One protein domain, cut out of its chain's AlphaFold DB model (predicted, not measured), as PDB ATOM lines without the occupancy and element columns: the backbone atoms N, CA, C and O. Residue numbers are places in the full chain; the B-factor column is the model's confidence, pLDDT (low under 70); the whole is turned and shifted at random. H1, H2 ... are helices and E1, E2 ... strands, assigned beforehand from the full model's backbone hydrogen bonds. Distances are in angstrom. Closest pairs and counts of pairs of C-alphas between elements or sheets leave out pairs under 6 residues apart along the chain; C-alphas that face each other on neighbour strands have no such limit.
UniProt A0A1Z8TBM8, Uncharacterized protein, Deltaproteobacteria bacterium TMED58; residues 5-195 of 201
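What this domain is: This is residues 5 to 195 of the 201 residues of an uncharacterized protein of Deltaproteobacteria bacterium TMED58 (UniProt A0A1Z8TBM8). Two lobes meet in a V: in one, the long helix H1 runs along a strongly twisted three-stranded sheet, and the other is a strongly twisted branched sheet near the last turns of H1. H3 sits in the angle between them, packed on H1 and grazing the branched sheet. The 191 printed residues hold, along the chain, E1 H1 E2 E3 E4 H2 E5 E6 H3 E7 E8 E9 E10 E11, a mixed class of helices and strands; the smaller sheet runs E1 E6 E5, and neighbour strands in both sheets are antiparallel. The whole is only just loose, close to compact, with a radius of gyration of the C-alphas of 19.7 A, and flat, spanning 64 by 49 by 23 A.

Where its parts are: Start at C-alpha 59, (-15.940, 3.650, 28.753), where E2 runs 26.9 A through residues 59 to 67. With it in the branched sheet stand E3 at 70 to 73, E4 at 78 to 80, E7 at 161 to 169, 26.4 A long, E8 at 174 to 176, E9 at 179 to 182, E10 at 186 to 189 and E11 at 192 to 194, ending at C-alpha 194, (-6.505, 12.981, 25.784). Find H1 from C-alpha 23, (22.554, 19.658, 36.631), to residue 54, 48.7 A long. E1 holds residues 5 to 15, 28.1 A, E5 100 to 111, 35.1 A, and E6 118 to 129, 33.8 A. H2 is residues 91 to 94 and H3 137 to 147.

How they stand to each other: Beside E2, E3 and E4 lie on one side and E7 on the other, with N 62 and O 166 at 2.9 A. Beside E7, E8 and E9 lie on the side away from E2, with N 169 and O 174 at 2.9 A and N 180 and O 163 at 3.0 A. E11 is the neighbour of E8, and E10 of E9. H1 is on this sheet with residues 49 to 53; H3 only grazes it with residues 138 to 145. H3 touches residues 38 to 45 of H1, closest at the C-alphas of Phe 147 and Ser 42, 5.7 A, at a steep tilt of 41 degrees, opposite ways. H2 touches H1 at the C-alphas of Leu 94 and Ile 48, 5.5 A. In two layers, a helix on one face of a sheet, H1 runs along the strands E1, E6 and E5 at a height over the sheet of 10.9 A. Here N 8 and O 124 are 2.9 A apart, and N 104 and O 125 of the hairpin E5 and E6 2.8 A. Every O i to N i+4 pair is within hydrogen-bond range in H3, 20 of 28 in H1, and H2 is too short for one.

The domain as a whole: The C-alphas of Asn 83 and Lys 113, 65.1 A apart, are the two farthest. The printed part has no cut, and the one long link joins H3 to E7. Look for pLDDT under 70 in 41 residues, among them 146 to 160.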
ATOM      1  N   HIS A   5      15.306  -4.081  13.244       81.88
ATOM      2  CA  HIS A   5      15.821  -3.214  14.297       81.88
ATOM      3  C   HIS A   5      16.399  -1.937  13.698       81.88
ATOM      4  O   HIS A   5      17.146  -2.001  12.722       81.88
ATOM      5  N   GLU A   6      16.114  -0.801  14.321       85.69
ATOM      6  CA  GLU A   6      16.691   0.494  13.972       85.69
ATOM      7  C   GLU A   6      17.082   1.250  15.249       85.69
ATOM      8  O   GLU A   6      16.377   1.190  16.252       85.69
ATOM      9  N   ILE A   7      18.224   1.943  15.233       88.25
ATOM     10  CA  ILE A   7      18.682   2.801  16.335       88.25
ATOM     11  C   ILE A   7      18.963   4.189  15.763       88.25
ATOM     12  O   ILE A   7      19.744   4.321  14.819       88.25
ATOM     13  N   LYS A   8      18.359   5.224  16.348       88.31
ATOM     14  CA  LYS A   8      18.523   6.628  15.942       88.31
ATOM     15  C   LYS A   8      18.967   7.474  17.129       88.31
ATOM     16  O   LYS A   8      18.389   7.358  18.199       88.31
ATOM     17  N   LEU A   9      19.959   8.351  16.961       85.50
ATOM     18  CA  LEU A   9      20.268   9.370  17.972       85.50
ATOM     19  C   LEU A   9      19.194  10.459  17.911       85.50
ATOM     20  O   LEU A   9      19.025  11.073  16.860       85.50
ATOM     21  N   ILE A  10      18.496  10.707  19.016       86.06
ATOM     22  CA  ILE A  10      17.404  11.692  19.054       86.06
ATOM     23  C   ILE A  10      17.644  12.841  20.037       86.06
ATOM     24  O   ILE A  10      16.954  13.853  19.979       86.06
ATOM     25  N   GLY A  11      18.624  12.700  20.930       82.38
ATOM     26  CA  GLY A  11      18.942  13.705  21.932       82.38
ATOM     27  C   GLY A  11      20.394  13.629  22.369       82.38
ATOM     28  O   GLY A  11      21.015  12.567  22.373       82.38
ATOM     29  N   THR A  12      20.962  14.771  22.732       78.69
ATOM     30  CA  THR A  12      22.280  14.850  23.362       78.69
ATOM     31  C   THR A  12      22.216  15.911  24.445       78.69
ATOM     32  O   THR A  12      21.945  17.071  24.145       78.69
ATOM     33  N   THR A  13      22.468  15.519  25.690       72.31
ATOM     34  CA  THR A  13      22.587  16.434  26.826       72.31
ATOM     35  C   THR A  13      24.010  16.358  27.377       72.31
ATOM     36  O   THR A  13      24.657  15.308  27.383       72.31
ATOM     37  N   PHE A  14      24.558  17.496  27.794       69.94
ATOM     38  CA  PHE A  14      25.878  17.527  28.419       69.94
ATOM     39  C   PHE A  14      25.706  17.294  29.915       69.94
ATOM     40  O   PHE A  14      25.081  18.105  30.590       69.94
ATOM     41  N   ASP A  15      26.282  16.208  30.429       65.50
ATOM     42  CA  ASP A  15      26.341  15.965  31.866       65.50
ATOM     43  C   ASP A  15      27.422  16.900  32.428       65.50
ATOM     44  O   ASP A  15      28.637  16.740  32.223       65.50
ATOM     45  N   THR A  16      26.977  17.970  33.073       59.00
ATOM     46  CA  THR A  16      27.855  18.803  33.887       59.00
ATOM     47  C   THR A  16      28.203  18.065  35.184       59.00
ATOM     48  O   THR A  16      27.673  16.998  35.467       59.00
ATOM     49  N   ASN A  17      29.137  18.585  35.984       64.31
ATOM     50  CA  ASN A  17      29.395  18.003  37.308       64.31
ATOM     51  C   ASN A  17      28.056  17.923  38.084       64.31
ATOM     52  O   ASN A  17      27.252  18.836  37.932       64.31
ATOM     53  N   VAL A  18      27.811  16.900  38.911       60.78
ATOM     54  CA  VAL A  18      26.618  16.858  39.797       60.78
ATOM     55  C   VAL A  18      26.507  18.111  40.681       60.78
ATOM     56  O   VAL A  18      25.422  18.491  41.095       60.78
ATOM     57  N   ASN A  19      27.633  18.798  40.905       65.25
ATOM     58  CA  ASN A  19      27.715  20.086  41.600       65.25
ATOM     59  C   ASN A  19      27.499  21.317  40.692       65.25
ATOM     60  O   ASN A  19      27.715  22.448  41.126       65.25
ATOM     61  N   ASP A  20      27.165  21.134  39.417       71.31
ATOM     62  CA  ASP A  20      26.830  22.232  38.519       71.31
ATOM     63  C   ASP A  20      25.424  22.739  38.835       71.31
ATOM     64  O   ASP A  20      24.466  21.972  38.904       71.31
ATOM     65  N   SER A  21      25.297  24.057  38.959       75.44
ATOM     66  CA  SER A  21      24.025  24.750  39.183       75.44
ATOM     67  C   SER A  21      22.904  24.374  38.201       75.44
ATOM     68  O   SER A  21      21.734  24.585  38.508       75.44
ATOM     69  N   LYS A  22      23.241  23.839  37.019       74.25
ATOM     70  CA  LYS A  22      22.297  23.458  35.964       74.25
ATOM     71  C   LYS A  22      22.061  21.952  35.849       74.25
ATOM     72  O   LYS A  22      21.255  21.564  35.011       74.25
ATOM     73  N   TRP A  23      22.696  21.121  36.680       70.62
ATOM     74  CA  TRP A  23      22.554  19.658  36.631       70.62
ATOM     75  C   TRP A  23      21.082  19.212  36.598       70.62
ATOM     76  O   TRP A  23      20.686  18.457  35.714       70.62
ATOM     77  N   TRP A  24      20.244  19.795  37.462       70.38
ATOM     78  CA  TRP A  24      18.806  19.511  37.508       70.38
ATOM     79  C   TRP A  24      18.073  19.801  36.188       70.38
ATOM     80  O   TRP A  24      17.179  19.059  35.796       70.38
ATOM     81  N   HIS A  25      18.461  20.853  35.458       75.56
ATOM     82  CA  HIS A  25      17.849  21.150  34.159       75.56
ATOM     83  C   HIS A  25      18.184  20.078  33.118       75.56
ATOM     84  O   HIS A  25      17.313  19.702  32.339       75.56
ATOM     85  N   TYR A  26      19.421  19.576  33.110       74.44
ATOM     86  CA  TYR A  26      19.838  18.537  32.169       74.44
ATOM     87  C   TYR A  26      19.190  17.186  32.464       74.44
ATOM     88  O   TYR A  26      18.917  16.432  31.531       74.44
ATOM     89  N   GLU A  27      18.927  16.877  33.732       75.62
ATOM     90  CA  GLU A  27      18.181  15.673  34.107       75.62
ATOM     91  C   GLU A  27      16.729  15.755  33.628       75.62
ATOM     92  O   GLU A  27      16.273  14.886  32.887       75.62
ATOM     93  N   LEU A  28      16.055  16.879  33.892       77.19
ATOM     94  CA  LEU A  28      14.696  17.121  33.402       77.19
ATOM     95  C   LEU A  28      14.591  17.066  31.869       77.19
ATOM     96  O   LEU A  28      13.572  16.642  31.326       77.19
ATOM     97  N   GLU A  29      15.608  17.527  31.137       79.25
ATOM     98  CA  GLU A  29      15.635  17.408  29.675       79.25
ATOM     99  C   GLU A  29      15.743  15.950  29.209       79.25
ATOM    100  O   GLU A  29      15.065  15.571  28.251       79.25
ATOM    101  N   GLN A  30      16.543  15.123  29.890       78.81
ATOM    102  CA  GLN A  30      16.655  13.695  29.581       78.81
ATOM    103  C   GLN A  30      15.327  12.971  29.821       78.81
ATOM    104  O   GLN A  30      14.851  12.261  28.933       78.81
ATOM    105  N   GLU A  31      14.700  13.210  30.975       78.06
ATOM    106  CA  GLU A  31      13.394  12.643  31.330       78.06
ATOM    107  C   GLU A  31      12.316  13.035  30.316       78.06
ATOM    108  O   GLU A  31      11.556  12.188  29.847       78.06
ATOM    109  N   LYS A  32      12.288  14.304  29.887       79.75
ATOM    110  CA  LYS A  32      11.345  14.776  28.861       79.75
ATOM    111  C   LYS A  32      11.516  14.046  27.532       79.75
ATOM    112  O   LYS A  32      10.515  13.709  26.901       79.75
ATOM    113  N   ILE A  33      12.752  13.819  27.085       80.75
ATOM    114  CA  ILE A  33      13.026  13.121  25.821       80.75
ATOM    115  C   ILE A  33      12.643  11.639  25.931       80.75
ATOM    116  O   ILE A  33      11.995  11.112  25.025       80.75
ATOM    117  N   ALA A  34      12.982  10.978  27.042       77.94
ATOM    118  CA  ALA A  34      12.596   9.590  27.292       77.94
ATOM    119  C   ALA A  34      11.066   9.427  27.313       77.94
ATOM    120  O   ALA A  34      10.524   8.628  26.547       77.94
ATOM    121  N   ALA A  35      10.367  10.282  28.066       75.62
ATOM    122  CA  ALA A  35       8.910  10.292  28.139       75.62
ATOM    123  C   ALA A  35       8.253  10.548  26.771       75.62
ATOM    124  O   ALA A  35       7.180  10.022  26.480       75.62
ATOM    125  N   GLN A  36       8.875  11.344  25.892       77.38
ATOM    126  CA  GLN A  36       8.382  11.529  24.524       77.38
ATOM    127  C   GLN A  36       8.503  10.257  23.675       77.38
ATOM    128  O   GLN A  36       7.577   9.971  22.915       77.38
ATOM    129  N   ILE A  37       9.600   9.496  23.790       79.06
ATOM    130  CA  ILE A  37       9.742   8.200  23.103       79.06
ATOM    131  C   ILE A  37       8.699   7.211  23.622       79.06
ATOM    132  O   ILE A  37       8.008   6.571  22.831       79.06
ATOM    133  N   GLU A  38       8.546   7.112  24.940       74.56
ATOM    134  CA  GLU A  38       7.570   6.221  25.573       74.56
ATOM    135  C   GLU A  38       6.142   6.564  25.142       74.56
ATOM    136  O   GLU A  38       5.400   5.686  24.698       74.56
ATOM    137  N   LYS A  39       5.796   7.858  25.100       72.94
ATOM    138  CA  LYS A  39       4.514   8.327  24.560       72.94
ATOM    139  C   LYS A  39       4.288   7.914  23.110       72.94
ATOM    140  O   LYS A  39       3.136   7.715  22.742       72.94
ATOM    141  N   LYS A  40       5.304   7.714  22.263       76.94
ATOM    142  CA  LYS A  40       5.078   7.180  20.901       76.94
ATOM    143  C   LYS A  40       4.541   5.748  20.922       76.94
ATOM    144  O   LYS A  40       3.786   5.378  20.028       76.94
ATOM    145  N   ASN A  41       4.852   4.951  21.947       73.19
ATOM    146  CA  ASN A  41       4.293   3.603  22.079       73.19
ATOM    147  C   ASN A  41       2.778   3.617  22.318       73.19
ATOM    148  O   ASN A  41       2.115   2.633  21.988       73.19
ATOM    149  N   SER A  42       2.220   4.729  22.806       70.75
ATOM    150  CA  SER A  42       0.782   4.881  23.029       70.75
ATOM    151  C   SER A  42      -0.072   4.802  21.772       70.75
ATOM    152  O   SER A  42      -1.208   4.339  21.835       70.75
ATOM    153  N   ILE A  43       0.463   5.200  20.613       71.25
ATOM    154  CA  ILE A  43      -0.302   5.244  19.359       71.25
ATOM    155  C   ILE A  43      -0.827   3.856  18.967       71.25
ATOM    156  O   ILE A  43      -1.837   3.714  18.284       71.25
ATOM    157  N   LYS A  44      -0.193   2.805  19.494       71.00
ATOM    158  CA  LYS A  44      -0.595   1.403  19.365       71.00
ATOM    159  C   LYS A  44      -1.903   1.056  20.064       71.00
ATOM    160  O   LYS A  44      -2.491   0.012  19.762       71.00
ATOM    161  N   LEU A  45      -2.335   1.864  21.026       78.75
ATOM    162  CA  LEU A  45      -3.632   1.702  21.666       78.75
ATOM    163  C   LEU A  45      -4.759   2.124  20.722       78.75
ATOM    164  O   LEU A  45      -5.831   1.541  20.810       78.75
ATOM    165  N   LYS A  46      -4.513   3.014  19.744       80.69
ATOM    166  CA  LYS A  46      -5.545   3.506  18.810       80.69
ATOM    167  C   LYS A  46      -6.260   2.369  18.050       80.69
ATOM    168  O   LYS A  46      -7.475   2.258  18.205       80.69
ATOM    169  N   PRO A  47      -5.571   1.421  17.377       82.25
ATOM    170  CA  PRO A  47      -6.252   0.296  16.720       82.25
ATOM    171  C   PRO A  47      -6.970  -0.652  17.692       82.25
ATOM    172  O   PRO A  47      -7.951  -1.299  17.334       82.25
ATOM    173  N   ILE A  48      -6.478  -0.765  18.931       86.50
ATOM    174  CA  ILE A  48      -7.114  -1.593  19.964       86.50
ATOM    175  C   ILE A  48      -8.401  -0.925  20.437       86.50
ATOM    176  O   ILE A  48      -9.428  -1.585  20.559       86.50
ATOM    177  N   PHE A  49      -8.367   0.386  20.651       88.88
ATOM    178  CA  PHE A  49      -9.513   1.177  21.068       88.88
ATOM    179  C   PHE A  49     -10.598   1.183  19.997       88.88
ATOM    180  O   PHE A  49     -11.765   0.989  20.315       88.88
ATOM    181  N   GLU A  50     -10.231   1.277  18.719       89.50
ATOM    182  CA  GLU A  50     -11.175   1.102  17.613       89.50
ATOM    183  C   GLU A  50     -11.871  -0.268  17.657       89.50
ATOM    184  O   GLU A  50     -13.078  -0.366  17.420       89.50
ATOM    185  N   LYS A  51     -11.138  -1.337  17.996       91.69
ATOM    186  CA  LYS A  51     -11.704  -2.685  18.171       91.69
ATOM    187  C   LYS A  51     -12.584  -2.788  19.421       91.69
ATOM    188  O   LYS A  51     -13.648  -3.394  19.343       91.69
ATOM    189  N   MET A  52     -12.215  -2.139  20.526       93.06
ATOM    190  CA  MET A  52     -13.066  -2.028  21.720       93.06
ATOM    191  C   MET A  52     -14.389  -1.316  21.397       93.06
ATOM    192  O   MET A  52     -15.457  -1.811  21.750       93.06
ATOM    193  N   VAL A  53     -14.341  -0.207  20.650       94.19
ATOM    194  CA  VAL A  53     -15.542   0.520  20.202       94.19
ATOM    195  C   VAL A  53     -16.429  -0.366  19.327       94.19
ATOM    196  O   VAL A  53     -17.648  -0.366  19.497       94.19
ATOM    197  N   LYS A  54     -15.844  -1.171  18.427       95.00
ATOM    198  CA  LYS A  54     -16.595  -2.148  17.615       95.00
ATOM    199  C   LYS A  54     -17.288  -3.219  18.464       95.00
ATOM    200  O   LYS A  54     -18.358  -3.676  18.077       95.00
ATOM    201  N   GLN A  55     -16.722  -3.579  19.617       95.69
ATOM    202  CA  GLN A  55     -17.346  -4.481  20.595       95.69
ATOM    203  C   GLN A  55     -18.370  -3.781  21.512       95.69
ATOM    204  O   GLN A  55     -18.951  -4.419  22.384       95.69
ATOM    205  N   GLY A  56     -18.629  -2.483  21.314       95.06
ATOM    206  CA  GLY A  56     -19.628  -1.725  22.071       95.06
ATOM    207  C   GLY A  56     -19.101  -1.051  23.339       95.06
ATOM    208  O   GLY A  56     -19.903  -0.498  24.090       95.06
ATOM    209  N   VAL A  57     -17.783  -1.050  23.568       96.06
ATOM    210  CA  VAL A  57     -17.171  -0.349  24.705       96.06
ATOM    211  C   VAL A  57     -17.277   1.159  24.499       96.06
ATOM    212  O   VAL A  57     -16.783   1.713  23.514       96.06
ATOM    213  N   HIS A  58     -17.904   1.829  25.458       95.44
ATOM    214  CA  HIS A  58     -18.009   3.281  25.528       95.44
ATOM    215  C   HIS A  58     -17.000   3.885  26.507       95.44
ATOM    216  O   HIS A  58     -16.402   4.916  26.199       95.44
ATOM    217  N   LYS A  59     -16.805   3.222  27.651       95.06
ATOM    218  CA  LYS A  59     -15.940   3.650  28.753       95.06
ATOM    219  C   LYS A  59     -15.253   2.431  29.364       95.06
ATOM    220  O   LYS A  59     -15.827   1.341  29.362       95.06
ATOM    221  N   LEU A  60     -14.053   2.614  29.890       94.19
ATOM    222  CA  LEU A  60     -13.393   1.637  30.746       94.19
ATOM    223  C   LEU A  60     -12.852   2.304  32.008       94.19
ATOM    224  O   LEU A  60     -12.350   3.425  31.941       94.19
ATOM    225  N   ASP A  61     -12.980   1.598  33.125       93.94
ATOM    226  CA  ASP A  61     -12.509   2.010  34.442       93.94
ATOM    227  C   ASP A  61     -11.328   1.117  34.829       93.94
ATOM    228  O   ASP A  61     -11.446  -0.114  34.822       93.94
ATOM    229  N   VAL A  62     -10.194   1.738  35.153       90.56
ATOM    230  CA  VAL A  62      -8.970   1.058  35.580       90.56
ATOM    231  C   VAL A  62      -8.620   1.525  36.996       90.56
ATOM    232  O   VAL A  62      -8.154   2.657  37.162       90.56
ATOM    233  N   PRO A  63      -8.890   0.710  38.025       89.88
ATOM    234  CA  PRO A  63      -8.612   1.076  39.409       89.88
ATOM    235  C   PRO A  63      -7.105   1.124  39.689       89.88
ATOM    236  O   PRO A  63      -6.332   0.354  39.117       89.88
ATOM    237  N   PHE A  64      -6.684   2.035  40.566       85.44
ATOM    238  CA  PHE A  64      -5.300   2.138  41.033       85.44
ATOM    239  C   PHE A  64      -5.222   2.498  42.516       85.44
ATOM    240  O   PHE A  64      -6.135   3.117  43.072       85.44
ATOM    241  N   SER A  65      -4.112   2.126  43.145       83.31
ATOM    242  CA  SER A  65      -3.806   2.426  44.541       83.31
ATOM    243  C   SER A  65      -2.303   2.628  44.753       83.31
ATOM    244  O   SER A  65      -1.482   2.140  43.976       83.31
ATOM    245  N   GLY A  66      -1.910   3.348  45.804       77.94
ATOM    246  CA  GLY A  66      -0.506   3.448  46.198       77.94
ATOM    247  C   GLY A  66      -0.249   4.163  47.523       77.94
ATOM    248  O   GLY A  66      -1.162   4.718  48.135       77.94
ATOM    249  N   GLY A  67       1.005   4.094  47.965       69.88
ATOM    250  CA  GLY A  67       1.549   4.654  49.199       69.88
ATOM    251  C   GLY A  67       2.690   3.805  49.772       69.88
ATOM    252  O   GLY A  67       2.761   2.601  49.517       69.88
ATOM    253  N   GLY A  68       3.576   4.415  50.568       60.38
ATOM    254  CA  GLY A  68       4.622   3.690  51.306       60.38
ATOM    255  C   GLY A  68       5.575   2.892  50.406       60.38
ATOM    256  O   GLY A  68       5.769   1.694  50.605       60.38
ATOM    257  N   ASP A  69       6.138   3.561  49.400       60.12
ATOM    258  CA  ASP A  69       7.091   3.043  48.399       60.12
ATOM    259  C   ASP A  69       6.509   2.157  47.291       60.12
ATOM    260  O   ASP A  69       7.241   1.713  46.405       60.12
ATOM    261  N   CYS A  70       5.194   1.930  47.283       57.69
ATOM    262  CA  CYS A  70       4.537   1.042  46.328       57.69
ATOM    263  C   CYS A  70       3.284   1.674  45.733       57.69
ATOM    264  O   CYS A  70       2.537   2.357  46.423       57.69
ATOM    265  N   GLY A  71       2.986   1.381  44.472       66.50
ATOM    266  CA  GLY A  71       1.657   1.642  43.938       66.50
ATOM    267  C   GLY A  71       1.539   1.373  42.456       66.50
ATOM    268  O   GLY A  71       2.532   1.153  41.755       66.50
ATOM    269  N   GLY A  72       0.295   1.340  42.008       72.31
ATOM    270  CA  GLY A  72      -0.033   0.846  40.704       72.31
ATOM    271  C   GLY A  72      -1.513   0.682  40.403       72.31
ATOM    272  O   GLY A  72      -2.360   0.858  41.270       72.31
ATOM    273  N   PHE A  73      -1.822   0.298  39.164       79.25
ATOM    274  CA  PHE A  73      -3.124  -0.270  38.833       79.25
ATOM    275  C   PHE A  73      -3.384  -1.499  39.708       79.25
ATOM    276  O   PHE A  73      -2.567  -2.419  39.758       79.25
ATOM    277  N   ASP A  74      -4.515  -1.473  40.397       74.62
ATOM    278  CA  ASP A  74      -4.893  -2.412  41.442       74.62
ATOM    279  C   ASP A  74      -6.330  -2.854  41.194       74.62
ATOM    280  O   ASP A  74      -7.280  -2.119  41.457       74.62
ATOM    281  N   GLY A  75      -6.478  -4.049  40.626       79.69
ATOM    282  CA  GLY A  75      -7.763  -4.636  40.269       79.69
ATOM    283  C   GLY A  75      -7.974  -4.802  38.766       79.69
ATOM    284  O   GLY A  75      -7.076  -4.591  37.951       79.69
ATOM    285  N   ASN A  76      -9.188  -5.231  38.421       88.94
ATOM    286  CA  ASN A  76      -9.552  -5.580  37.053       88.94
ATOM    287  C   ASN A  76     -10.083  -4.369  36.274       88.94
ATOM    288  O   ASN A  76     -10.739  -3.488  36.836       88.94
ATOM    289  N   ILE A  77      -9.881  -4.374  34.956       92.06
ATOM    290  CA  ILE A  77     -10.489  -3.402  34.045       92.06
ATOM    291  C   ILE A  77     -11.986  -3.697  33.935       92.06
ATOM    292  O   ILE A  77     -12.394  -4.787  33.528       92.06
ATOM    293  N   THR A  78     -12.815  -2.695  34.225       95.69
ATOM    294  CA  THR A  78     -14.267  -2.791  34.021       95.69
ATOM    295  C   THR A  78     -14.656  -2.058  32.742       95.69
ATOM    296  O   THR A  78     -14.326  -0.886  32.574       95.69
ATOM    297  N   PHE A  79     -15.360  -2.729  31.827       96.44
ATOM    298  CA  PHE A  79     -15.793  -2.152  30.550       96.44
ATOM    299  C   PHE A  79     -17.283  -1.842  30.579       96.44
ATOM    300  O   PHE A  79     -18.078  -2.675  31.007       96.44
ATOM    301  N   TYR A  80     -17.673  -0.689  30.046       97.19
ATOM    302  CA  TYR A  80     -19.059  -0.230  30.034       97.19
ATOM    303  C   TYR A  80     -19.537   0.084  28.623       97.19
ATOM    304  O   TYR A  80     -18.786   0.622  27.802       97.19
ATOM    305  N   ASP A  81     -20.806  -0.209  28.356       96.38
ATOM    306  CA  ASP A  81     -21.508   0.264  27.169       96.38
ATOM    307  C   ASP A  81     -21.943   1.737  27.307       96.38
ATOM    308  O   ASP A  81     -21.695   2.416  28.305       96.38
ATOM    309  N   LYS A  82     -22.613   2.258  26.275       94.38
ATOM    310  CA  LYS A  82     -23.114   3.645  26.234       94.38
ATOM    311  C   LYS A  82     -24.196   3.980  27.274       94.38
ATOM    312  O   LYS A  82     -24.592   5.136  27.356       94.38
ATOM    313  N   ASN A  83     -24.734   2.983  27.975       95.75
ATOM    314  CA  ASN A  83     -25.761   3.136  29.004       95.75
ATOM    315  C   ASN A  83     -25.185   2.876  30.410       95.75
ATOM    316  O   ASN A  83     -25.953   2.579  31.324       95.75
ATOM    317  N   ASP A  84     -23.854   2.915  30.561       93.06
ATOM    318  CA  ASP A  84     -23.127   2.581  31.791       93.06
ATOM    319  C   ASP A  84     -23.396   1.159  32.312       93.06
ATOM    320  O   ASP A  84     -23.259   0.873  33.502       93.06
ATOM    321  N   LYS A  85     -23.746   0.224  31.420       96.44
ATOM    322  CA  LYS A  85     -23.868  -1.191  31.772       96.44
ATOM    323  C   LYS A  85     -22.544  -1.906  31.538       96.44
ATOM    324  O   LYS A  85     -21.973  -1.808  30.453       96.44
ATOM    325  N   GLU A  86     -22.105  -2.680  32.526       97.00
ATOM    326  CA  GLU A  86     -20.919  -3.525  32.405       97.00
ATOM    327  C   GLU A  86     -21.069  -4.547  31.263       97.00
ATOM    328  O   GLU A  86     -22.104  -5.214  31.119       97.00
ATOM    329  N   ILE A  87     -20.020  -4.676  30.453       95.62
ATOM    330  CA  ILE A  87     -19.926  -5.629  29.350       95.62
ATOM    331  C   ILE A  87     -18.617  -6.410  29.412       95.62
ATOM    332  O   ILE A  87     -17.604  -5.946  29.925       95.62
ATOM    333  N   LYS A  88     -18.628  -7.613  28.837       94.69
ATOM    334  CA  LYS A  88     -17.416  -8.412  28.651       94.69
ATOM    335  C   LYS A  88     -16.826  -8.141  27.279       94.69
ATOM    336  O   LYS A  88     -17.557  -8.077  26.295       94.69
ATOM    337  N   VAL A  89     -15.504  -8.054  27.227       93.00
ATOM    338  CA  VAL A  89     -14.745  -7.841  25.995       93.00
ATOM    339  C   VAL A  89     -14.018  -9.127  25.625       93.00
ATOM    340  O   VAL A  89     -13.461  -9.818  26.478       93.00
ATOM    341  N   ASN A  90     -14.013  -9.457  24.338       92.94
ATOM    342  CA  ASN A  90     -13.194 -10.537  23.819       92.94
ATOM    343  C   ASN A  90     -11.789 -10.009  23.509       92.94
ATOM    344  O   ASN A  90     -11.542  -9.433  22.447       92.94
ATOM    345  N   TYR A  91     -10.851 -10.246  24.428       89.25
ATOM    346  CA  TYR A  91      -9.451  -9.844  24.284       89.25
ATOM    347  C   TYR A  91      -8.770 -10.412  23.029       89.25
ATOM    348  O   TYR A  91      -7.939  -9.740  22.420       89.25
ATOM    349  N   SER A  92      -9.147 -11.617  22.584       86.69
ATOM    350  CA  SER A  92      -8.553 -12.217  21.380       86.69
ATOM    351  C   SER A  92      -8.872 -11.423  20.108       86.69
ATOM    352  O   SER A  92      -8.028 -11.317  19.218       86.69
ATOM    353  N   GLU A  93     -10.043 -10.785  20.058       89.06
ATOM    354  CA  GLU A  93     -10.480  -9.934  18.948       89.06
ATOM    355  C   GLU A  93      -9.880  -8.521  19.001       89.06
ATOM    356  O   GLU A  93      -9.924  -7.803  18.003       89.06
ATOM    357  N   LEU A  94      -9.283  -8.122  20.131       86.25
ATOM    358  CA  LEU A  94      -8.557  -6.853  20.265       86.25
ATOM    359  C   LEU A  94      -7.157  -6.891  19.649       86.25
ATOM    360  O   LEU A  94      -6.543  -5.841  19.448       86.25
ATOM    361  N   LYS A  95      -6.634  -8.087  19.356       80.06
ATOM    362  CA  LYS A  95      -5.306  -8.268  18.766       80.06
ATOM    363  C   LYS A  95      -5.174  -7.450  17.487       80.06
ATOM    364  O   LYS A  95      -6.069  -7.455  16.653       80.06
ATOM    365  N   ALA A  96      -4.064  -6.741  17.327       69.81
ATOM    366  CA  ALA A  96      -3.833  -5.922  16.143       69.81
ATOM    367  C   ALA A  96      -3.705  -6.773  14.878       69.81
ATOM    368  O   ALA A  96      -3.098  -7.843  14.920       69.81
ATOM    369  N   ASP A  97      -4.207  -6.248  13.763       69.69
ATOM    370  CA  ASP A  97      -4.107  -6.906  12.454       69.69
ATOM    371  C   ASP A  97      -2.783  -6.574  11.736       69.69
ATOM    372  O   ASP A  97      -2.453  -7.185  10.723       69.69
ATOM    373  N   GLU A  98      -2.011  -5.619  12.268       63.59
ATOM    374  CA  GLU A  98      -0.848  -5.019  11.609       63.59
ATOM    375  C   GLU A  98       0.422  -4.995  12.479       63.59
ATOM    376  O   GLU A  98       0.423  -5.312  13.673       63.59
ATOM    377  N   TRP A  99       1.519  -4.599  11.828       65.00
ATOM    378  CA  TRP A  99       2.884  -4.512  12.334       65.00
ATOM    379  C   TRP A  99       2.950  -3.543  13.520       65.00
ATOM    380  O   TRP A  99       2.398  -2.447  13.460       65.00
ATOM    381  N   ARG A 100       3.639  -3.922  14.604       67.69
ATOM    382  CA  ARG A 100       3.821  -3.038  15.766       67.69
ATOM    383  C   ARG A 100       5.283  -2.727  16.015       67.69
ATOM    384  O   ARG A 100       6.070  -3.629  16.294       67.69
ATOM    385  N   GLU A 101       5.595  -1.440  15.960       74.06
ATOM    386  CA  GLU A 101       6.925  -0.872  16.185       74.06
ATOM    387  C   GLU A 101       7.066  -0.415  17.637       74.06
ATOM    388  O   GLU A 101       6.355   0.480  18.081       74.06
ATOM    389  N   ASN A 102       7.952  -1.028  18.412       76.94
ATOM    390  CA  ASN A 102       8.274  -0.616  19.778       76.94
ATOM    391  C   ASN A 102       9.473   0.308  19.800       76.94
ATOM    392  O   ASN A 102      10.497  -0.043  19.230       76.94
ATOM    393  N   TYR A 103       9.330   1.433  20.496       81.69
ATOM    394  CA  TYR A 103      10.389   2.405  20.713       81.69
ATOM    395  C   TYR A 103      10.867   2.325  22.165       81.69
ATOM    396  O   TYR A 103      10.047   2.324  23.081       81.69
ATOM    397  N   ILE A 104      12.178   2.251  22.381       84.12
ATOM    398  CA  ILE A 104      12.801   2.230  23.710       84.12
ATOM    399  C   ILE A 104      13.840   3.356  23.779       84.12
ATOM    400  O   ILE A 104      14.695   3.427  22.887       84.12
ATOM    401  N   PRO A 105      13.810   4.217  24.813       84.19
ATOM    402  CA  PRO A 105      14.902   5.146  25.071       84.19
ATOM    403  C   PRO A 105      16.149   4.384  25.527       84.19
ATOM    404  O   PRO A 105      16.130   3.661  26.520       84.19
ATOM    405  N   LEU A 106      17.258   4.559  24.814       85.44
ATOM    406  CA  LEU A 106      18.567   4.056  25.214       85.44
ATOM    407  C   LEU A 106      19.447   5.230  25.634       85.44
ATOM    408  O   LEU A 106      19.841   6.050  24.804       85.44
ATOM    409  N   ILE A 107      19.769   5.292  26.922       85.25
ATOM    410  CA  ILE A 107      20.595   6.349  27.506       85.25
ATOM    411  C   ILE A 107      22.044   5.863  27.574       85.25
ATOM    412  O   ILE A 107      22.347   4.848  28.201       85.25
ATOM    413  N   HIS A 108      22.955   6.591  26.934       83.81
ATOM    414  CA  HIS A 108      24.372   6.255  26.890       83.81
ATOM    415  C   HIS A 108      25.237   7.422  27.362       83.81
ATOM    416  O   HIS A 108      25.279   8.475  26.725       83.81
ATOM    417  N   LYS A 109      25.973   7.226  28.461       85.00
ATOM    418  CA  LYS A 109      26.883   8.233  29.023       85.00
ATOM    419  C   LYS A 109      28.326   7.948  28.613       85.00
ATOM    420  O   LYS A 109      28.880   6.904  28.951       85.00
ATOM    421  N   VAL A 110      28.948   8.896  27.918       83.50
ATOM    422  CA  VAL A 110      30.339   8.810  27.454       83.50
ATOM    423  C   VAL A 110      31.211   9.764  28.273       83.50
ATOM    424  O   VAL A 110      30.907  10.957  28.317       83.50
ATOM    425  N   PRO A 111      32.306   9.305  28.907       81.81
ATOM    426  CA  PRO A 111      33.232  10.190  29.609       81.81
ATOM    427  C   PRO A 111      33.834  11.241  28.671       81.81
ATOM    428  O   PRO A 111      34.263  10.934  27.559       81.81
ATOM    429  N   THR A 112      33.915  12.488  29.128       79.25
ATOM    430  CA  THR A 112      34.618  13.541  28.388       79.25
ATOM    431  C   THR A 112      36.111  13.554  28.727       79.25
ATOM    432  O   THR A 112      36.569  12.915  29.674       79.25
ATOM    433  N   LYS A 113      36.893  14.355  27.988       80.69
ATOM    434  CA  LYS A 113      38.307  14.616  28.315       80.69
ATOM    435  C   LYS A 113      38.493  15.370  29.643       80.69
ATOM    436  O   LYS A 113      39.614  15.459  30.136       80.69
ATOM    437  N   ILE A 114      37.425  15.939  30.206       76.31
ATOM    438  CA  ILE A 114      37.451  16.688  31.464       76.31
ATOM    439  C   ILE A 114      37.088  15.734  32.607       76.31
ATOM    440  O   ILE A 114      36.049  15.077  32.576       76.31
ATOM    441  N   LYS A 115      37.937  15.681  33.641       77.94
ATOM    442  CA  LYS A 115      37.737  14.821  34.817       77.94
ATOM    443  C   LYS A 115      36.374  15.097  35.468       77.94
ATOM    444  O   LYS A 115      36.092  16.233  35.842       77.94
ATOM    445  N   GLY A 116      35.567  14.047  35.628       73.62
ATOM    446  CA  GLY A 116      34.264  14.116  36.300       73.62
ATOM    447  C   GLY A 116      33.115  14.674  35.453       73.62
ATOM    448  O   GLY A 116      32.120  15.098  36.027       73.62
ATOM    449  N   LYS A 117      33.247  14.708  34.119       75.31
ATOM    450  CA  LYS A 117      32.168  15.106  33.198       75.31
ATOM    451  C   LYS A 117      31.896  14.025  32.152       75.31
ATOM    452  O   LYS A 117      32.848  13.430  31.634       75.31
ATOM    453  N   SER A 118      30.632  13.847  31.779       77.38
ATOM    454  CA  SER A 118      30.179  12.944  30.710       77.38
ATOM    455  C   SER A 118      29.281  13.666  29.704       77.38
ATOM    456  O   SER A 118      28.695  14.697  29.998       77.38
ATOM    457  N   THR A 119      29.171  13.136  28.494       80.94
ATOM    458  CA  THR A 119      28.113  13.507  27.551       80.94
ATOM    459  C   THR A 119      27.079  12.397  27.559       80.94
ATOM    460  O   THR A 119      27.441  11.228  27.420       80.94
ATOM    461  N   CYS A 120      25.812  12.751  27.728       82.12
ATOM    462  CA  CYS A 120      24.705  11.821  27.649       82.12
ATOM    463  C   CYS A 120      24.090  11.869  26.246       82.12
ATOM    464  O   CYS A 120      23.729  12.928  25.732       82.12
ATOM    465  N   TYR A 121      23.988  10.709  25.612       82.38
ATOM    466  CA  TYR A 121      23.330  10.514  24.330       82.38
ATOM    467  C   TYR A 121      22.071   9.691  24.552       82.38
ATOM    468  O   TYR A 121      22.129   8.635  25.181       82.38
ATOM    469  N   ILE A 122      20.952  10.155  24.007       83.69
ATOM    470  CA  ILE A 122      19.688   9.427  24.045       83.69
ATOM    471  C   ILE A 122      19.387   8.945  22.638       83.69
ATOM    472  O   ILE A 122      19.220   9.742  21.707       83.69
ATOM    473  N   PHE A 123      19.315   7.630  22.492       85.31
ATOM    474  CA  PHE A 123      18.914   6.980  21.261       85.31
ATOM    475  C   PHE A 123      17.484   6.463  21.378       85.31
ATOM    476  O   PHE A 123      17.042   6.039  22.439       85.31
ATOM    477  N   GLU A 124      16.778   6.465  20.262       87.75
ATOM    478  CA  GLU A 124      15.532   5.746  20.077       87.75
ATOM    479  C   GLU A 124      15.860   4.405  19.424       87.75
ATOM    480  O   GLU A 124      16.404   4.360  18.317       87.75
ATOM    481  N   TYR A 125      15.556   3.314  20.121       85.25
ATOM    482  CA  TYR A 125      15.624   1.969  19.570       85.25
ATOM    483  C   TYR A 125      14.241   1.510  19.145       85.25
ATOM    484  O   TYR A 125      13.366   1.319  19.987       85.25
ATOM    485  N   GLN A 126      14.072   1.310  17.845       85.38
ATOM    486  CA  GLN A 126      12.853   0.817  17.238       85.38
ATOM    487  C   GLN A 126      13.002  -0.665  16.884       85.38
ATOM    488  O   GLN A 126      13.980  -1.072  16.249       85.38
ATOM    489  N   TYR A 127      12.018  -1.485  17.245       78.75
ATOM    490  CA  TYR A 127      11.936  -2.860  16.760       78.75
ATOM    491  C   TYR A 127      10.511  -3.279  16.427       78.75
ATOM    492  O   TYR A 127       9.562  -2.912  17.121       78.75
ATOM    493  N   THR A 128      10.371  -4.105  15.394       73.19
ATOM    494  CA  THR A 128       9.067  -4.625  14.974       73.19
ATOM    495  C   THR A 128       8.907  -6.078  15.396       73.19
ATOM    496  O   THR A 128       9.757  -6.919  15.087       73.19
ATOM    497  N   ASP A 129       7.811  -6.375  16.099       70.12
ATOM    498  CA  ASP A 129       7.466  -7.741  16.500       70.12
ATOM    499  C   ASP A 129       6.275  -8.278  15.698       70.12
ATOM    500  O   ASP A 129       5.184  -7.706  15.707       70.12
ATOM    501  N   TYR A 130       6.501  -9.391  15.001       62.25
ATOM    502  CA  TYR A 130       5.543 -10.013  14.087       62.25
ATOM    503  C   TYR A 130       4.659 -11.083  14.726       62.25
ATOM    504  O   TYR A 130       3.767 -11.595  14.050       62.25
ATOM    505  N   LYS A 131       4.926 -11.510  15.969       56.12
ATOM    506  CA  LYS A 131       4.328 -12.740  16.519       56.12
ATOM    507  C   LYS A 131       3.809 -12.639  17.954       56.12
ATOM    508  O   LYS A 131       2.950 -13.445  18.303       56.12
ATOM    509  N   GLU A 132       4.254 -11.684  18.767       58.62
ATOM    510  CA  GLU A 132       4.104 -11.788  20.234       58.62
ATOM    511  C   GLU A 132       2.878 -11.115  20.878       58.62
ATOM    512  O   GLU A 132       2.785 -11.043  22.099       58.62
ATOM    513  N   TYR A 133       1.877 -10.670  20.122       63.03
ATOM    514  CA  TYR A 133       0.749  -9.954  20.733       63.03
ATOM    515  C   TYR A 133      -0.431 -10.874  21.033       63.03
ATOM    516  O   TYR A 133      -1.341 -11.010  20.217       63.03
ATOM    517  N   ASN A 134      -0.446 -11.503  22.202       74.81
ATOM    518  CA  ASN A 134      -1.721 -11.860  22.820       74.81
ATOM    519  C   ASN A 134      -2.150 -10.658  23.657       74.81
ATOM    520  O   ASN A 134      -1.483 -10.320  24.628       74.81
ATOM    521  N   VAL A 135      -3.222  -9.981  23.240       80.44
ATOM    522  CA  VAL A 135      -3.812  -8.926  24.064       80.44
ATOM    523  C   VAL A 135      -4.495  -9.624  25.232       80.44
ATOM    524  O   VAL A 135      -5.332 -10.500  25.027       80.44
ATOM    525  N   THR A 136      -4.085  -9.269  26.438       87.38
ATOM    526  CA  THR A 136      -4.678  -9.688  27.708       87.38
ATOM    527  C   THR A 136      -4.960  -8.442  28.537       87.38
ATOM    528  O   THR A 136      -4.556  -7.335  28.170       87.38
ATOM    529  N   GLU A 137      -5.643  -8.621  29.658       87.44
ATOM    530  CA  GLU A 137      -5.860  -7.553  30.627       87.44
ATOM    531  C   GLU A 137      -4.537  -6.984  31.153       87.44
ATOM    532  O   GLU A 137      -4.286  -5.791  30.998       87.44
ATOM    533  N   ASP A 138      -3.630  -7.848  31.619       84.38
ATOM    534  CA  ASP A 138      -2.288  -7.459  32.078       84.38
ATOM    535  C   ASP A 138      -1.509  -6.679  31.014       84.38
ATOM    536  O   ASP A 138      -0.821  -5.701  31.310       84.38
ATOM    537  N   TRP A 139      -1.638  -7.084  29.745       83.31
ATOM    538  CA  TRP A 139      -0.994  -6.383  28.641       83.31
ATOM    539  C   TRP A 139      -1.550  -4.962  28.478       83.31
ATOM    540  O   TRP A 139      -0.779  -4.034  28.243       83.31
ATOM    541  N   LEU A 140      -2.868  -4.763  28.610       83.69
ATOM    542  CA  LEU A 140      -3.478  -3.429  28.548       83.69
ATOM    543  C   LEU A 140      -3.064  -2.565  29.736       83.69
ATOM    544  O   LEU A 140      -2.687  -1.415  29.526       83.69
ATOM    545  N   ILE A 141      -3.067  -3.133  30.943       82.44
ATOM    546  CA  ILE A 141      -2.612  -2.465  32.168       82.44
ATOM    547  C   ILE A 141      -1.174  -1.968  31.985       82.44
ATOM    548  O   ILE A 141      -0.899  -0.786  32.188       82.44
ATOM    549  N   GLN A 142      -0.268  -2.825  31.502       77.56
ATOM    550  CA  GLN A 142       1.115  -2.438  31.216       77.56
ATOM    551  C   GLN A 142       1.196  -1.279  30.209       77.56
ATOM    552  O   GLN A 142       1.994  -0.362  30.381       77.56
ATOM    553  N   ARG A 143       0.360  -1.274  29.165       78.75
ATOM    554  CA  ARG A 143       0.357  -0.176  28.183       78.75
ATOM    555  C   ARG A 143      -0.235   1.115  28.734       78.75
ATOM    556  O   ARG A 143       0.199   2.185  28.319       78.75
ATOM    557  N   PHE A 144      -1.187   1.041  29.658       77.31
ATOM    558  CA  PHE A 144      -1.691   2.216  30.367       77.31
ATOM    559  C   PHE A 144      -0.638   2.802  31.313       77.31
ATOM    560  O   PHE A 144      -0.527   4.025  31.399       77.31
ATOM    561  N   TYR A 145       0.205   1.969  31.933       70.88
ATOM    562  CA  TYR A 145       1.378   2.460  32.665       70.88
ATOM    563  C   TYR A 145       2.346   3.193  31.745       70.88
ATOM    564  O   TYR A 145       2.702   4.332  32.021       70.88
ATOM    565  N   GLU A 146       2.726   2.571  30.626       67.88
ATOM    566  CA  GLU A 146       3.641   3.176  29.649       67.88
ATOM    567  C   GLU A 146       3.087   4.474  29.032       67.88
ATOM    568  O   GLU A 146       3.852   5.323  28.580       67.88
ATOM    569  N   PHE A 147       1.758   4.649  29.006       65.25
ATOM    570  CA  PHE A 147       1.123   5.901  28.585       65.25
ATOM    571  C   PHE A 147       1.419   7.061  29.546       65.25
ATOM    572  O   PHE A 147       1.378   8.233  29.161       65.25
ATOM    573  N   GLY A 148       1.718   6.735  30.797       59.28
ATOM    574  CA  GLY A 148       1.943   7.710  31.838       59.28
ATOM    575  C   GLY A 148       0.669   8.265  32.451       59.28
ATOM    576  O   GLY A 148       0.719   9.364  32.993       59.28
ATOM    577  N   PHE A 149      -0.440   7.510  32.438       59.62
ATOM    578  CA  PHE A 149      -1.587   7.808  33.318       59.62
ATOM    579  C   PHE A 149      -1.162   7.994  34.767       59.62
ATOM    580  O   PHE A 149      -1.707   8.820  35.485       59.62
ATOM    581  N   LEU A 150      -0.136   7.244  35.150       53.97
ATOM    582  CA  LEU A 150       0.460   7.277  36.466       53.97
ATOM    583  C   LEU A 150       1.835   7.963  36.452       53.97
ATOM    584  O   LEU A 150       2.523   7.892  37.451       53.97
ATOM    585  N   ASN A 151       2.268   8.629  35.366       53.72
ATOM    586  CA  ASN A 151       3.603   9.256  35.316       53.72
ATOM    587  C   ASN A 151       3.705  10.516  36.185       53.72
ATOM    588  O   ASN A 151       4.789  10.796  36.684       53.72
ATOM    589  N   GLU A 152       2.607  11.244  36.429       45.66
ATOM    590  CA  GLU A 152       2.587  12.275  37.487       45.66
ATOM    591  C   GLU A 152       2.740  11.667  38.895       45.66
ATOM    592  O   GLU A 152       3.087  12.371  39.836       45.66
ATOM    593  N   TRP A 153       2.581  10.346  39.014       48.22
ATOM    594  CA  TRP A 153       2.656   9.557  40.244       48.22
ATOM    595  C   TRP A 153       3.651   8.395  40.108       48.22
ATOM    596  O   TRP A 153       3.517   7.387  40.798       48.22
ATOM    597  N   GLY A 154       4.657   8.530  39.221       38.53
ATOM    598  CA  GLY A 154       5.630   7.489  38.822       38.53
ATOM    599  C   GLY A 154       6.518   6.962  39.954       38.53
ATOM    600  O   GLY A 154       7.436   6.175  39.746       38.53
ATOM    601  N   SER A 155       6.217   7.390  41.166       42.47
ATOM    602  CA  SER A 155       6.669   6.846  42.414       42.47
ATOM    603  C   SER A 155       5.533   7.085  43.405       42.47
ATOM    604  O   SER A 155       5.443   8.155  43.990       42.47
ATOM    605  N   PHE A 156       4.683   6.085  43.649       50.72
ATOM    606  CA  PHE A 156       3.812   6.056  44.836       50.72
ATOM    607  C   PHE A 156       4.626   5.900  46.148       50.72
ATOM    608  O   PHE A 156       4.103   5.506  47.191       50.72
ATOM    609  N   ALA A 157       5.932   6.180  46.090       44.38
ATOM    610  CA  ALA A 157       6.817   6.328  47.223       44.38
ATOM    611  C   ALA A 157       6.658   7.716  47.834       44.38
ATOM    612  O   ALA A 157       7.250   8.699  47.387       44.38
ATOM    613  N   GLY A 158       5.836   7.769  48.869       52.09
ATOM    614  CA  GLY A 158       5.778   8.851  49.832       52.09
ATOM    615  C   GLY A 158       4.905   8.444  51.012       52.09
ATOM    616  O   GLY A 158       4.204   7.428  50.959       52.09
ATOM    617  N   ASP A 159       4.945   9.247  52.072       60.31
ATOM    618  CA  ASP A 159       4.103   9.090  53.262       60.31
ATOM    619  C   ASP A 159       2.666   9.566  52.970       60.31
ATOM    620  O   ASP A 159       2.144  10.470  53.616       60.31
ATOM    621  N   TYR A 160       2.038   9.007  51.933       67.31
ATOM    622  CA  TYR A 160       0.659   9.292  51.552       67.31
ATOM    623  C   TYR A 160      -0.038   8.040  51.032       67.31
ATOM    624  O   TYR A 160       0.608   7.137  50.504       67.31
ATOM    625  N   HIS A 161      -1.363   7.989  51.159       73.88
ATOM    626  CA  HIS A 161      -2.180   6.974  50.497       73.88
ATOM    627  C   HIS A 161      -2.983   7.612  49.372       73.88
ATOM    628  O   HIS A 161      -3.547   8.689  49.549       73.88
ATOM    629  N   VAL A 162      -3.049   6.942  48.226       76.12
ATOM    630  CA  VAL A 162      -3.870   7.369  47.092       76.12
ATOM    631  C   VAL A 162      -4.646   6.188  46.536       76.12
ATOM    632  O   VAL A 162      -4.122   5.078  46.425       76.12
ATOM    633  N   ASN A 163      -5.905   6.419  46.189       84.31
ATOM    634  CA  ASN A 163      -6.730   5.468  45.464       84.31
ATOM    635  C   ASN A 163      -7.640   6.198  44.478       84.31
ATOM    636  O   ASN A 163      -8.093   7.316  44.716       84.31
ATOM    637  N   GLY A 164      -7.903   5.565  43.345       85.12
ATOM    638  CA  GLY A 164      -8.708   6.195  42.315       85.12
ATOM    639  C   GLY A 164      -9.026   5.273  41.160       85.12
ATOM    640  O   GLY A 164      -8.756   4.070  41.183       85.12
ATOM    641  N   ILE A 165      -9.635   5.860  40.136       88.62
ATOM    642  CA  ILE A 165     -10.024   5.156  38.919       88.62
ATOM    643  C   ILE A 165      -9.601   5.998  37.728       88.62
ATOM    644  O   ILE A 165     -10.041   7.134  37.582       88.62
ATOM    645  N   VAL A 166      -8.811   5.422  36.827       86.62
ATOM    646  CA  VAL A 166      -8.595   6.005  35.503       86.62
ATOM    647  C   VAL A 166      -9.775   5.610  34.618       86.62
ATOM    648  O   VAL A 166      -9.950   4.443  34.269       86.62
ATOM    649  N   LYS A 167     -10.597   6.594  34.262       91.12
ATOM    650  CA  LYS A 167     -11.707   6.481  33.316       91.12
ATOM    651  C   LYS A 167     -11.210   6.836  31.924       91.12
ATOM    652  O   LYS A 167     -10.611   7.889  31.726       91.12
ATOM    653  N   ILE A 168     -11.475   5.979  30.949       89.62
ATOM    654  CA  ILE A 168     -10.993   6.131  29.572       89.62
ATOM    655  C   ILE A 168     -12.158   5.959  28.605       89.62
ATOM    656  O   ILE A 168     -12.939   5.017  28.727       89.62
ATOM    657  N   TRP A 169     -12.222   6.814  27.584       91.31
ATOM    658  CA  TRP A 169     -13.180   6.718  26.483       91.31
ATOM    659  C   TRP A 169     -12.468   6.301  25.194       91.31
ATOM    660  O   TRP A 169     -11.878   7.147  24.516       91.31
ATOM    661  N   PRO A 170     -12.546   5.018  24.785       90.00
ATOM    662  CA  PRO A 170     -11.789   4.509  23.640       90.00
ATOM    663  C   PRO A 170     -12.042   5.258  22.328       90.00
ATOM    664  O   PRO A 170     -11.132   5.423  21.523       90.00
ATOM    665  N   LYS A 171     -13.272   5.747  22.117       89.12
ATOM    666  CA  LYS A 171     -13.667   6.448  20.885       89.12
ATOM    667  C   LYS A 171     -12.854   7.718  20.629       89.12
ATOM    668  O   LYS A 171     -12.565   8.023  19.478       89.12
ATOM    669  N   THR A 172     -12.555   8.471  21.680       85.31
ATOM    670  CA  THR A 172     -11.867   9.766  21.584       85.31
ATOM    671  C   THR A 172     -10.434   9.689  22.094       85.31
ATOM    672  O   THR A 172      -9.622  10.541  21.756       85.31
ATOM    673  N   GLY A 173     -10.109   8.677  22.903       79.00
ATOM    674  CA  GLY A 173      -8.883   8.648  23.691       79.00
ATOM    675  C   GLY A 173      -8.918   9.607  24.882       79.00
ATOM    676  O   GLY A 173      -7.900   9.744  25.552       79.00
ATOM    677  N   ALA A 174     -10.052  10.260  25.159       84.62
ATOM    678  CA  ALA A 174     -10.200  11.100  26.340       84.62
ATOM    679  C   ALA A 174     -10.073  10.260  27.614       84.62
ATOM    680  O   ALA A 174     -10.415   9.070  27.622       84.62
ATOM    681  N   TRP A 175      -9.604  10.885  28.684       85.62
ATOM    682  CA  TRP A 175      -9.464  10.249  29.981       85.62
ATOM    683  C   TRP A 175      -9.720  11.228  31.121       85.62
ATOM    684  O   TRP A 175      -9.517  12.432  30.981       85.62
ATOM    685  N   GLN A 176     -10.149  10.673  32.249       86.94
ATOM    686  CA  GLN A 176     -10.314  11.352  33.526       86.94
ATOM    687  C   GLN A 176      -9.777  10.443  34.623       86.94
ATOM    688  O   GLN A 176      -9.915   9.227  34.532       86.94
ATOM    689  N   MET A 177      -9.182  11.009  35.660       83.00
ATOM    690  CA  MET A 177      -8.624  10.228  36.758       83.00
ATOM    691  C   MET A 177      -9.070  10.819  38.094       83.00
ATOM    692  O   MET A 177      -8.293  11.523  38.723       83.00
ATOM    693  N   PRO A 178     -10.321  10.581  38.524       82.88
ATOM    694  CA  PRO A 178     -10.737  10.891  39.885       82.88
ATOM    695  C   PRO A 178      -9.948  10.059  40.905       82.88
ATOM    696  O   PRO A 178      -9.885   8.829  40.783       82.88
ATOM    697  N   TYR A 179      -9.375  10.722  41.907       78.88
ATOM    698  CA  TYR A 179      -8.690  10.076  43.024       78.88
ATOM    699  C   TYR A 179      -8.781  10.884  44.314       78.88
ATOM    700  O   TYR A 179      -8.929  12.108  44.293       78.88
ATOM    701  N   ASP A 180      -8.621  10.168  45.422       78.94
ATOM    702  CA  ASP A 180      -8.460  10.733  46.753       78.94
ATOM    703  C   ASP A 180      -7.021  10.498  47.222       78.94
ATOM    704  O   ASP A 180      -6.469   9.409  47.045       78.94
ATOM    705  N   GLN A 181      -6.411  11.518  47.826       74.62
ATOM    706  CA  GLN A 181      -5.069  11.453  48.404       74.62
ATOM    707  C   GLN A 181      -5.115  11.866  49.878       74.62
ATOM    708  O   GLN A 181      -5.773  12.844  50.225       74.62
ATOM    709  N   SER A 182      -4.379  11.157  50.740       65.44
ATOM    710  CA  SER A 182      -4.164  11.546  52.135       65.44
ATOM    711  C   SER A 182      -2.679  11.769  52.415       65.44
ATOM    712  O   SER A 182      -1.900  10.822  52.480       65.44
ATOM    713  N   VAL A 183      -2.285  13.038  52.563       58.69
ATOM    714  CA  VAL A 183      -0.958  13.430  53.088       58.69
ATOM    715  C   VAL A 183      -1.093  13.863  54.552       58.69
ATOM    716  O   VAL A 183      -0.342  13.396  55.398       58.69
ATOM    717  N   GLU A 184      -2.109  14.685  54.857       50.12
ATOM    718  CA  GLU A 184      -2.528  15.102  56.214       50.12
ATOM    719  C   GLU A 184      -4.050  15.394  56.283       50.12
ATOM    720  O   GLU A 184      -4.688  15.123  57.301       50.12
ATOM    721  N   GLU A 185      -4.656  15.851  55.177       51.59
ATOM    722  CA  GLU A 185      -6.106  15.968  54.947       51.59
ATOM    723  C   GLU A 185      -6.497  15.212  53.657       51.59
ATOM    724  O   GLU A 185      -5.636  14.916  52.827       51.59
ATOM    725  N   TYR A 186      -7.775  14.831  53.526       55.03
ATOM    726  CA  TYR A 186      -8.306  14.164  52.329       55.03
ATOM    727  C   TYR A 186      -8.644  15.206  51.260       55.03
ATOM    728  O   TYR A 186      -9.614  15.944  51.429       55.03
ATOM    729  N   ASP A 187      -7.899  15.201  50.154       65.88
ATOM    730  CA  ASP A 187      -8.156  16.074  49.007       65.88
ATOM    731  C   ASP A 187      -8.572  15.265  47.771       65.88
ATOM    732  O   ASP A 187      -7.858  14.365  47.313       65.88
ATOM    733  N   SER A 188      -9.733  15.620  47.212       70.81
ATOM    734  CA  SER A 188     -10.278  15.025  45.990       70.81
ATOM    735  C   SER A 188      -9.754  15.740  44.749       70.81
ATOM    736  O   SER A 188      -9.836  16.969  44.656       70.81
ATOM    737  N   HIS A 189      -9.305  14.977  43.759       72.88
ATOM    738  CA  HIS A 189      -8.740  15.496  42.519       72.88
ATOM    739  C   HIS A 189      -9.356  14.809  41.298       72.88
ATOM    740  O   HIS A 189      -9.649  13.618  41.342       72.88
ATOM    741  N   GLU A 190      -9.511  15.541  40.189       77.88
ATOM    742  CA  GLU A 190     -10.090  15.018  38.938       77.88
ATOM    743  C   GLU A 190      -9.351  15.521  37.675       77.88
ATOM    744  O   GLU A 190      -9.936  16.223  36.849       77.88
ATOM    745  N   PRO A 191      -8.052  15.219  37.491       78.19
ATOM    746  CA  PRO A 191      -7.347  15.543  36.252       78.19
ATOM    747  C   PRO A 191      -7.964  14.860  35.024       78.19
ATOM    748  O   PRO A 191      -8.487  13.742  35.095       78.19
ATOM    749  N   GLU A 192      -7.839  15.525  33.876       79.44
ATOM    750  CA  GLU A 192      -8.353  15.061  32.589       79.44
ATOM    751  C   GLU A 192      -7.396  15.356  31.429       79.44
ATOM    752  O   GLU A 192      -6.523  16.225  31.505       79.44
ATOM    753  N   GLY A 193      -7.572  14.635  30.321       75.88
ATOM    754  CA  GLY A 193      -6.792  14.856  29.110       75.88
ATOM    755  C   GLY A 193      -7.199  13.954  27.948       75.88
ATOM    756  O   GLY A 193      -8.264  13.339  27.944       75.88
ATOM    757  N   SER A 194      -6.328  13.869  26.939       77.69
ATOM    758  CA  SER A 194      -6.505  12.981  25.784       77.69
ATOM    759  C   SER A 194      -5.240  12.182  25.490       77.69
ATOM    760  O   SER A 194      -4.127  12.706  25.571       77.69
ATOM    761  N   MET A 195      -5.421  10.908  25.132       73.44
ATOM    762  CA  MET A 195      -4.338  10.001  24.762       73.44
ATOM    763  C   MET A 195      -3.764  10.285  23.386       73.44
ATOM    764  O   MET A 195      -2.565  10.149  23.143       73.44
TER     765      MET A 195